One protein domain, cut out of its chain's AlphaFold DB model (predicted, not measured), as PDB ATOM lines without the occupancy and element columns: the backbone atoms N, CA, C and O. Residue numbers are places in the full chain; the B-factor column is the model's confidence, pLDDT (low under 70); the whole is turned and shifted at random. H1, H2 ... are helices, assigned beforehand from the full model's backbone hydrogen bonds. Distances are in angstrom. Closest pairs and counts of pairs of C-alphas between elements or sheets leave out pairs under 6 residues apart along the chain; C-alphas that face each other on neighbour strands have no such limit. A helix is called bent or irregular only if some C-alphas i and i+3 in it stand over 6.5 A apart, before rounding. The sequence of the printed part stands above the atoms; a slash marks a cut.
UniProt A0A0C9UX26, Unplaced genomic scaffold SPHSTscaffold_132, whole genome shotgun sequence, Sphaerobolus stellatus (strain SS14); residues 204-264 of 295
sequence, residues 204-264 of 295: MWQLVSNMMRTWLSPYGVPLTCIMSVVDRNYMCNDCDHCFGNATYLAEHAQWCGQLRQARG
ATOM      1  N   MET A 204     214.854 130.978 152.368       45.78
ATOM      2  CA  MET A 204     213.912 130.381 153.323       45.78
ATOM      3  C   MET A 204     212.888 131.405 153.811       45.78
ATOM      4  O   MET A 204     211.708 131.077 153.965       45.78
ATOM      5  N   TRP A 205     213.320 132.644 154.043       57.12
ATOM      6  CA  TRP A 205     212.442 133.705 154.517       57.12
ATOM      7  C   TRP A 205     211.374 134.069 153.490       57.12
ATOM      8  O   TRP A 205     210.187 134.179 153.821       57.12
ATOM      9  N   GLN A 206     211.772 134.156 152.224       53.69
ATOM     10  CA  GLN A 206     210.870 134.427 151.117       53.69
ATOM     11  C   GLN A 206     209.862 133.284 150.918       53.69
ATOM     12  O   GLN A 206     208.668 133.533 150.718       53.69
ATOM     13  N   LEU A 207     210.308 132.029 151.045       54.88
ATOM     14  CA  LEU A 207     209.447 130.849 150.945       54.88
ATOM     15  C   LEU A 207     208.386 130.816 152.059       54.88
ATOM     16  O   LEU A 207     207.199 130.617 151.780       54.88
ATOM     17  N   VAL A 208     208.789 131.065 153.308       54.56
ATOM     18  CA  VAL A 208     207.873 131.114 154.460       54.56
ATOM     19  C   VAL A 208     206.894 132.286 154.330       54.56
ATOM     20  O   VAL A 208     205.692 132.101 154.543       54.56
ATOM     21  N   SER A 209     207.360 133.465 153.903       54.91
ATOM     22  CA  SER A 209     206.504 134.642 153.679       54.91
ATOM     23  C   SER A 209     205.440 134.391 152.602       54.91
ATOM     24  O   SER A 209     204.267 134.732 152.789       54.91
ATOM     25  N   ASN A 210     205.808 133.740 151.495       59.25
ATOM     26  CA  ASN A 210     204.884 133.416 150.405       59.25
ATOM     27  C   ASN A 210     203.867 132.335 150.801       59.25
ATOM     28  O   ASN A 210     202.687 132.420 150.438       59.25
ATOM     29  N   MET A 211     204.295 131.348 151.592       61.19
ATOM     30  CA  MET A 211     203.397 130.330 152.134       61.19
ATOM     31  C   MET A 211     202.365 130.955 153.085       61.19
ATOM     32  O   MET A 211     201.168 130.697 152.940       61.19
ATOM     33  N   MET A 212     202.808 131.831 153.993       55.22
ATOM     34  CA  MET A 212     201.933 132.544 154.929       55.22
ATOM     35  C   MET A 212     200.957 133.486 154.207       55.22
ATOM     36  O   MET A 212     199.774 133.490 154.540       55.22
ATOM     37  N   ARG A 213     201.399 134.212 153.165       52.59
ATOM     38  CA  ARG A 213     200.517 135.032 152.301       52.59
ATOM     39  C   ARG A 213     199.374 134.226 151.712       52.59
ATOM     40  O   ARG A 213     198.217 134.619 151.823       52.59
ATOM     41  N   THR A 214     199.713 133.100 151.096       56.34
ATOM     42  CA  THR A 214     198.748 132.268 150.368       56.34
ATOM     43  C   THR A 214     197.720 131.646 151.314       56.34
ATOM     44  O   THR A 214     196.554 131.506 150.956       56.34
ATOM     45  N   TRP A 215     198.131 131.301 152.535       48.66
ATOM     46  CA  TRP A 215     197.247 130.707 153.539       48.66
ATOM     47  C   TRP A 215     196.385 131.719 154.298       48.66
ATOM     48  O   TRP A 215     195.255 131.390 154.654       48.66
ATOM     49  N   LEU A 216     196.903 132.921 154.565       52.34
ATOM     50  CA  LEU A 216     196.276 133.876 155.491       52.34
ATOM     51  C   LEU A 216     195.556 135.036 154.790       52.34
ATOM     52  O   LEU A 216     194.730 135.701 155.414       52.34
ATOM     53  N   SER A 217     195.767 135.208 153.480       50.72
ATOM     54  CA  SER A 217     195.010 136.146 152.636       50.72
ATOM     55  C   SER A 217     193.480 136.024 152.761       50.72
ATOM     56  O   SER A 217     192.835 137.071 152.810       50.72
ATOM     57  N   PRO A 218     192.872 134.824 152.879       55.12
ATOM     58  CA  PRO A 218     191.420 134.700 153.041       55.12
ATOM     59  C   PRO A 218     190.884 135.221 154.382       55.12
ATOM     60  O   PRO A 218     189.686 135.456 154.502       55.12
ATOM     61  N   TYR A 219     191.747 135.388 155.389       63.16
ATOM     62  CA  TYR A 219     191.362 135.790 156.745       63.16
ATOM     63  C   TYR A 219     191.603 137.279 157.026       63.16
ATOM     64  O   TYR A 219     191.380 137.726 158.146       63.16
ATOM     65  N   GLY A 220     192.075 138.048 156.036       59.31
ATOM     66  CA  GLY A 220     192.312 139.489 156.176       59.31
ATOM     67  C   GLY A 220     193.403 139.862 157.185       59.31
ATOM     68  O   GLY A 220     193.494 141.021 157.569       59.31
ATOM     69  N   VAL A 221     194.227 138.905 157.625       57.12
ATOM     70  CA  VAL A 221     195.264 139.152 158.632       57.12
ATOM     71  C   VAL A 221     196.517 139.716 157.947       57.12
ATOM     72  O   VAL A 221     197.092 139.038 157.087       57.12
ATOM     73  N   PRO A 222     196.992 140.921 158.315       60.16
ATOM     74  CA  PRO A 222     198.222 141.476 157.763       60.16
ATOM     75  C   PRO A 222     199.429 140.601 158.132       60.16
ATOM     76  O   PRO A 222     199.626 140.261 159.301       60.16
ATOM     77  N   LEU A 223     200.295 140.270 157.162       54.44
ATOM     78  CA  LEU A 223     201.520 139.489 157.429       54.44
ATOM     79  C   LEU A 223     202.429 140.123 158.479       54.44
ATOM     80  O   LEU A 223     203.116 139.407 159.206       54.44
ATOM     81  N   THR A 224     202.420 141.452 158.566       55.12
ATOM     82  CA  THR A 224     203.157 142.230 159.567       55.12
ATOM     83  C   THR A 224     202.780 141.839 160.998       55.12
ATOM     84  O   THR A 224     203.632 141.854 161.886       55.12
ATOM     85  N   CYS A 225     201.535 141.424 161.223       47.25
ATOM     86  CA  CYS A 225     201.066 140.978 162.527       47.25
ATOM     87  C   CYS A 225     201.413 139.508 162.783       47.25
ATOM     88  O   CYS A 225     201.914 139.192 163.853       47.25
ATOM     89  N   ILE A 226     201.289 138.623 161.787       55.25
ATOM     90  CA  ILE A 226     201.600 137.184 161.936       55.25
ATOM     91  C   ILE A 226     203.087 136.940 162.222       55.25
ATOM     92  O   ILE A 226     203.441 136.111 163.056       55.25
ATOM     93  N   MET A 227     203.974 137.685 161.560       47.03
ATOM     94  CA  MET A 227     205.420 137.561 161.772       47.03
ATOM     95  C   MET A 227     205.885 138.174 163.102       47.03
ATOM     96  O   MET A 227     207.023 137.956 163.505       47.03
ATOM     97  N   SER A 228     205.010 138.910 163.798       51.47
ATOM     98  CA  SER A 228     205.284 139.498 165.111       51.47
ATOM     99  C   SER A 228     204.552 138.811 166.270       51.47
ATOM    100  O   SER A 228     204.713 139.238 167.410       51.47
ATOM    101  N   VAL A 229     203.850 137.696 166.012       45.44
ATOM    102  CA  VAL A 229     203.100 136.891 167.007       45.44
ATOM    103  C   VAL A 229     203.973 136.382 168.162       45.44
ATOM    104  O   VAL A 229     203.447 135.992 169.196       45.44
ATOM    105  N   VAL A 230     205.302 136.413 168.034       52.12
ATOM    106  CA  VAL A 230     206.188 136.014 169.134       52.12
ATOM    107  C   VAL A 230     206.227 137.064 170.256       52.12
ATOM    108  O   VAL A 230     206.385 136.670 171.402       52.12
ATOM    109  N   ASP A 231     205.990 138.355 169.972       58.00
ATOM    110  CA  ASP A 231     206.115 139.424 170.984       58.00
ATOM    111  C   ASP A 231     205.107 140.589 170.843       58.00
ATOM    112  O   ASP A 231     205.172 141.541 171.621       58.00
ATOM    113  N   ARG A 232     204.191 140.580 169.859       70.75
ATOM    114  CA  ARG A 232     203.255 141.692 169.588       70.75
ATOM    115  C   ARG A 232     201.787 141.280 169.606       70.75
ATOM    116  O   ARG A 232     201.223 140.899 168.588       70.75
ATOM    117  N   ASN A 233     201.167 141.435 170.774       86.19
ATOM    118  CA  ASN A 233     199.796 140.989 171.051       86.19
ATOM    119  C   ASN A 233     198.713 142.062 170.826       86.19
ATOM    120  O   ASN A 233     197.535 141.779 171.027       86.19
ATOM    121  N   TYR A 234     199.077 143.287 170.436       91.06
ATOM    122  CA  TYR A 234     198.155 144.429 170.420       91.06
ATOM    123  C   TYR A 234     198.051 145.039 169.017       91.06
ATOM    124  O   TYR A 234     199.061 145.472 168.477       91.06
ATOM    125  N   MET A 235     196.858 145.112 168.416       94.12
ATOM    126  CA  MET A 235     196.646 145.665 167.066       94.12
ATOM    127  C   MET A 235     195.812 146.951 167.116       94.12
ATOM    128  O   MET A 235     194.800 147.010 167.813       94.12
ATOM    129  N   CYS A 236     196.223 147.985 166.381       95.50
ATOM    130  CA  CYS A 236     195.442 149.211 166.226       95.50
ATOM    131  C   CYS A 236     194.343 149.026 165.175       95.50
ATOM    132  O   CYS A 236     194.645 148.766 164.017       95.50
ATOM    133  N   ASN A 237     193.082 149.241 165.560       92.69
ATOM    134  CA  ASN A 237     191.920 149.090 164.673       92.69
ATOM    135  C   ASN A 237     191.823 150.145 163.557       92.69
ATOM    136  O   ASN A 237     191.039 149.980 162.626       92.69
ATOM    137  N   ASP A 238     192.554 151.257 163.672       93.25
ATOM    138  CA  ASP A 238     192.484 152.353 162.703       93.25
ATOM    139  C   ASP A 238     193.523 152.234 161.580       93.25
ATOM    140  O   ASP A 238     193.265 152.695 160.471       93.25
ATOM    141  N   CYS A 239     194.683 151.623 161.844       94.12
ATOM    142  CA  CYS A 239     195.775 151.514 160.866       94.12
ATOM    143  C   CYS A 239     196.378 150.108 160.727       94.12
ATOM    144  O   CYS A 239     197.398 149.954 160.053       94.12
ATOM    145  N   ASP A 240     195.792 149.106 161.386       91.69
ATOM    146  CA  ASP A 240     196.218 147.700 161.379       91.69
ATOM    147  C   ASP A 240     197.685 147.474 161.803       91.69
ATOM    148  O   ASP A 240     198.311 146.464 161.467       91.69
ATOM    149  N   HIS A 241     198.268 148.413 162.557       92.88
ATOM    150  CA  HIS A 241     199.628 148.281 163.077       92.88
ATOM    151  C   HIS A 241     199.659 147.454 164.368       92.88
ATOM    152  O   HIS A 241     198.820 147.639 165.250       92.88
ATOM    153  N   CYS A 242     200.655 146.571 164.492       93.44
ATOM    154  CA  CYS A 242     200.818 145.663 165.627       93.44
ATOM    155  C   CYS A 242     201.941 146.103 166.589       93.44
ATOM    156  O   CYS A 242     203.065 146.418 166.176       93.44
ATOM    157  N   PHE A 243     201.641 146.071 167.888       94.50
ATOM    158  CA  PHE A 243     202.429 146.578 169.010       94.50
ATOM    159  C   PHE A 243     202.729 145.479 170.036       94.50
ATOM    160  O   PHE A 243     201.916 144.593 170.295       94.50
ATOM    161  N   GLY A 244     203.914 145.575 170.642       93.62
ATOM    162  CA  GLY A 244     204.381 144.688 171.717       93.62
ATOM    163  C   GLY A 244     203.752 144.938 173.079       93.62
ATOM    164  O   GLY A 244     203.669 144.044 173.911       93.62
ATOM    165  N   ASN A 245     203.300 146.167 173.309       93.88
ATOM    166  CA  ASN A 245     202.880 146.646 174.616       93.88
ATOM    167  C   ASN A 245     201.566 147.429 174.489       93.88
ATOM    168  O   ASN A 245     201.432 148.266 173.592       93.88
ATOM    169  N   ALA A 246     200.632 147.183 175.410       93.31
ATOM    170  CA  ALA A 246     199.367 147.899 175.519       93.31
ATOM    171  C   ALA A 246     199.568 149.415 175.683       93.31
ATOM    172  O   ALA A 246     198.830 150.191 175.080       93.31
ATOM    173  N   THR A 247     200.592 149.850 176.428       95.62
ATOM    174  CA  THR A 247     200.892 151.280 176.623       95.62
ATOM    175  C   THR A 247     201.214 151.968 175.295       95.62
ATOM    176  O   THR A 247     200.681 153.035 175.008       95.62
ATOM    177  N   TYR A 248     202.008 151.321 174.434       94.81
ATOM    178  CA  TYR A 248     202.330 151.865 173.112       94.81
ATOM    179  C   TYR A 248     201.138 151.844 172.161       94.81
ATOM    180  O   TYR A 248     200.986 152.769 171.366       94.81
ATOM    181  N   LEU A 249     200.270 150.832 172.257       96.94
ATOM    182  CA  LEU A 249     199.003 150.851 171.530       96.94
ATOM    183  C   LEU A 249     198.135 152.039 171.978       96.94
ATOM    184  O   LEU A 249     197.566 152.711 171.125       96.94
ATOM    185  N   ALA A 250     198.035 152.308 173.283       94.56
ATOM    186  CA  ALA A 250     197.206 153.387 173.819       94.56
ATOM    187  C   ALA A 250     197.695 154.773 173.368       94.56
ATOM    188  O   ALA A 250     196.897 155.583 172.894       94.56
ATOM    189  N   GLU A 251     199.006 155.020 173.440       96.00
ATOM    190  CA  GLU A 251     199.616 156.241 172.905       96.00
ATOM    191  C   GLU A 251     199.373 156.355 171.398       96.00
ATOM    192  O   GLU A 251     198.921 157.392 170.907       96.00
ATOM    193  N   HIS A 252     199.599 155.272 170.653       96.12
ATOM    194  CA  HIS A 252     199.388 155.269 169.214       96.12
ATOM    195  C   HIS A 252     197.926 155.522 168.833       96.12
ATOM    196  O   HIS A 252     197.674 156.290 167.910       96.12
ATOM    197  N   ALA A 253     196.959 154.917 169.525       94.19
ATOM    198  CA  ALA A 253     195.537 155.052 169.218       94.19
ATOM    199  C   ALA A 253     195.062 156.511 169.316       94.19
ATOM    200  O   ALA A 253     194.287 156.963 168.469       94.19
ATOM    201  N   GLN A 254     195.582 157.277 170.283       93.81
ATOM    202  CA  GLN A 254     195.280 158.707 170.406       93.81
ATOM    203  C   GLN A 254     195.759 159.500 169.182       93.81
ATOM    204  O   GLN A 254     195.013 160.320 168.643       93.81
ATOM    205  N   TRP A 255     196.973 159.225 168.705       94.56
ATOM    206  CA  TRP A 255     197.531 159.876 167.515       94.56
ATOM    207  C   TRP A 255     196.889 159.388 166.212       94.56
ATOM    208  O   TRP A 255     196.644 160.180 165.301       94.56
ATOM    209  N   CYS A 256     196.583 158.095 166.122       94.31
ATOM    210  CA  CYS A 256     196.001 157.473 164.937       94.31
ATOM    211  C   CYS A 256     194.615 158.060 164.629       94.31
ATOM    212  O   CYS A 256     194.347 158.454 163.490       94.31
ATOM    213  N   GLY A 257     193.783 158.243 165.661       89.88
ATOM    214  CA  GLY A 257     192.480 158.896 165.526       89.88
ATOM    215  C   GLY A 257     192.580 160.348 165.042       89.88
ATOM    216  O   GLY A 257     191.812 160.765 164.173       89.88
ATOM    217  N   GLN A 258     193.564 161.112 165.531       89.50
ATOM    218  CA  GLN A 258     193.778 162.504 165.106       89.50
ATOM    219  C   GLN A 258     194.224 162.607 163.644       89.50
ATOM    220  O   GLN A 258     193.742 163.467 162.905       89.50
ATOM    221  N   LEU A 259     195.111 161.713 163.195       87.06
ATOM    222  CA  LEU A 259     195.557 161.679 161.801       87.06
ATOM    223  C   LEU A 259     194.412 161.348 160.841       87.06
ATOM    224  O   LEU A 259     194.341 161.920 159.753       87.06
ATOM    225  N   ARG A 260     193.492 160.469 161.246       84.62
ATOM    226  CA  ARG A 260     192.312 160.114 160.452       84.62
ATOM    227  C   ARG A 260     191.345 161.292 160.293       84.62
ATOM    228  O   ARG A 260     190.889 161.566 159.181       84.62
ATOM    229  N   GLN A 261     191.113 162.035 161.376       85.12
ATOM    230  CA  GLN A 261     190.318 163.269 161.349       85.12
ATOM    231  C   GLN A 261     190.976 164.342 160.475       85.12
ATOM    232  O   GLN A 261     190.310 164.951 159.639       85.12
ATOM    233  N   ALA A 262     192.295 164.527 160.595       82.12
ATOM    234  CA  ALA A 262     193.044 165.480 159.777       82.12
ATOM    235  C   ALA A 262     193.022 165.129 158.277       82.12
ATOM    236  O   ALA A 262     193.037 166.025 157.433       82.12
ATOM    237  N   ARG A 263     192.946 163.838 157.934       84.44
ATOM    238  CA  ARG A 263     192.810 163.362 156.547       84.44
ATOM    239  C   ARG A 263     191.389 163.476 155.990       84.44
ATOM    240  O   ARG A 263     191.190 163.221 154.807       84.44
ATOM    241  N   GLY A 264     190.408 163.874 156.805       84.19
ATOM    242  CA  GLY A 264     189.013 163.981 156.372       84.19
ATOM    243  C   GLY A 264     188.386 162.628 156.022       84.19
ATOM    244  O   GLY A 264     187.430 162.576 155.249       84.19
TER     245      GLY A 264
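AT A GLANCE: This is residues 204 to 264 of the 295 residues of an uncharacterized protein of Sphaerobolus stellatus (strain SS14) (UniProt A0A0C9UX26). Two helical ends stand far apart, joined by a long link: the long helix H3 makes one end, with a loop of residues 234 to 243 folded back on itself beside it, and the kinked helix H1 with the short H2 makes the other. H3 meets neither of the other helices, and the stretch between H2 and H3, residues 227 to 245, is 19 residues with no named element that run from the one end to the other. The printed part has 61 residues with three named helices, H1, H2 and H3 in that order along the chain, and no named strand; 37 of the residues are in the helices, and the class is all helix. The whole is loose, with a radius of gyration of the C-alphas of 13.9 A, and the C-alphas span 39 by 26 by 17 A along the three main axes.

IN THESE COORDINATES: H3, the longest helix by residues, holds residues 246 to 262 and measures 24.4 A from C-alpha 246 at (199.367, 147.899, 175.519) to C-alpha 262 at (193.044, 165.480, 159.777). H2 is residues 223 to 226 and measures 5.1 A. H1 is residues 204 to 219 and measures 23.4 A, beginning with C-alpha 204 at (213.912, 130.381, 153.323). H1 is irregular, with C-alphas 215 and 218 at 7.1 A from each other, and it has a kink of 28 degrees near residue 213.

HOW THE PARTS SIT: H3 touches no helix. H3 and H2 are apart, and H3 and H1 are apart. In the long link between H2 and H3, residues 234 to 235 pair with residues 242 to 243, antiparallel, in stretches too short to be named strands. H1 and H2 touch, with 4 pairs of C-alphas within 8 A; the closest C-alphas are those of Arg 213 and Leu 223, 6.9 A apart. H1 touches H2 with residues 209 to 216 alone, and their centres are 10.0 A apart. Of the O i to N i+4 pairs, 12 of 13 are within hydrogen-bond range in H3 and 10 of 12 in H1, while H2, with 4 residues, is too short for such a pair and has its 1 pair of O i and N i+3 within range.

THE WHOLE: The two C-alphas farthest apart are those of Met 204 and Gly 264, the first and last printed residues, at 41.9 A. The printed part has no cut. The link from H1 to H2 is tight, with 3 residues, and the link from H2 to H3 is long, with 19 residues, 227 to 245. The mean pLDDT of the printed part is 74.2. The model's confidence is low, under 70, in residues 204 to 231, while H3 has a mean pLDDT of 92.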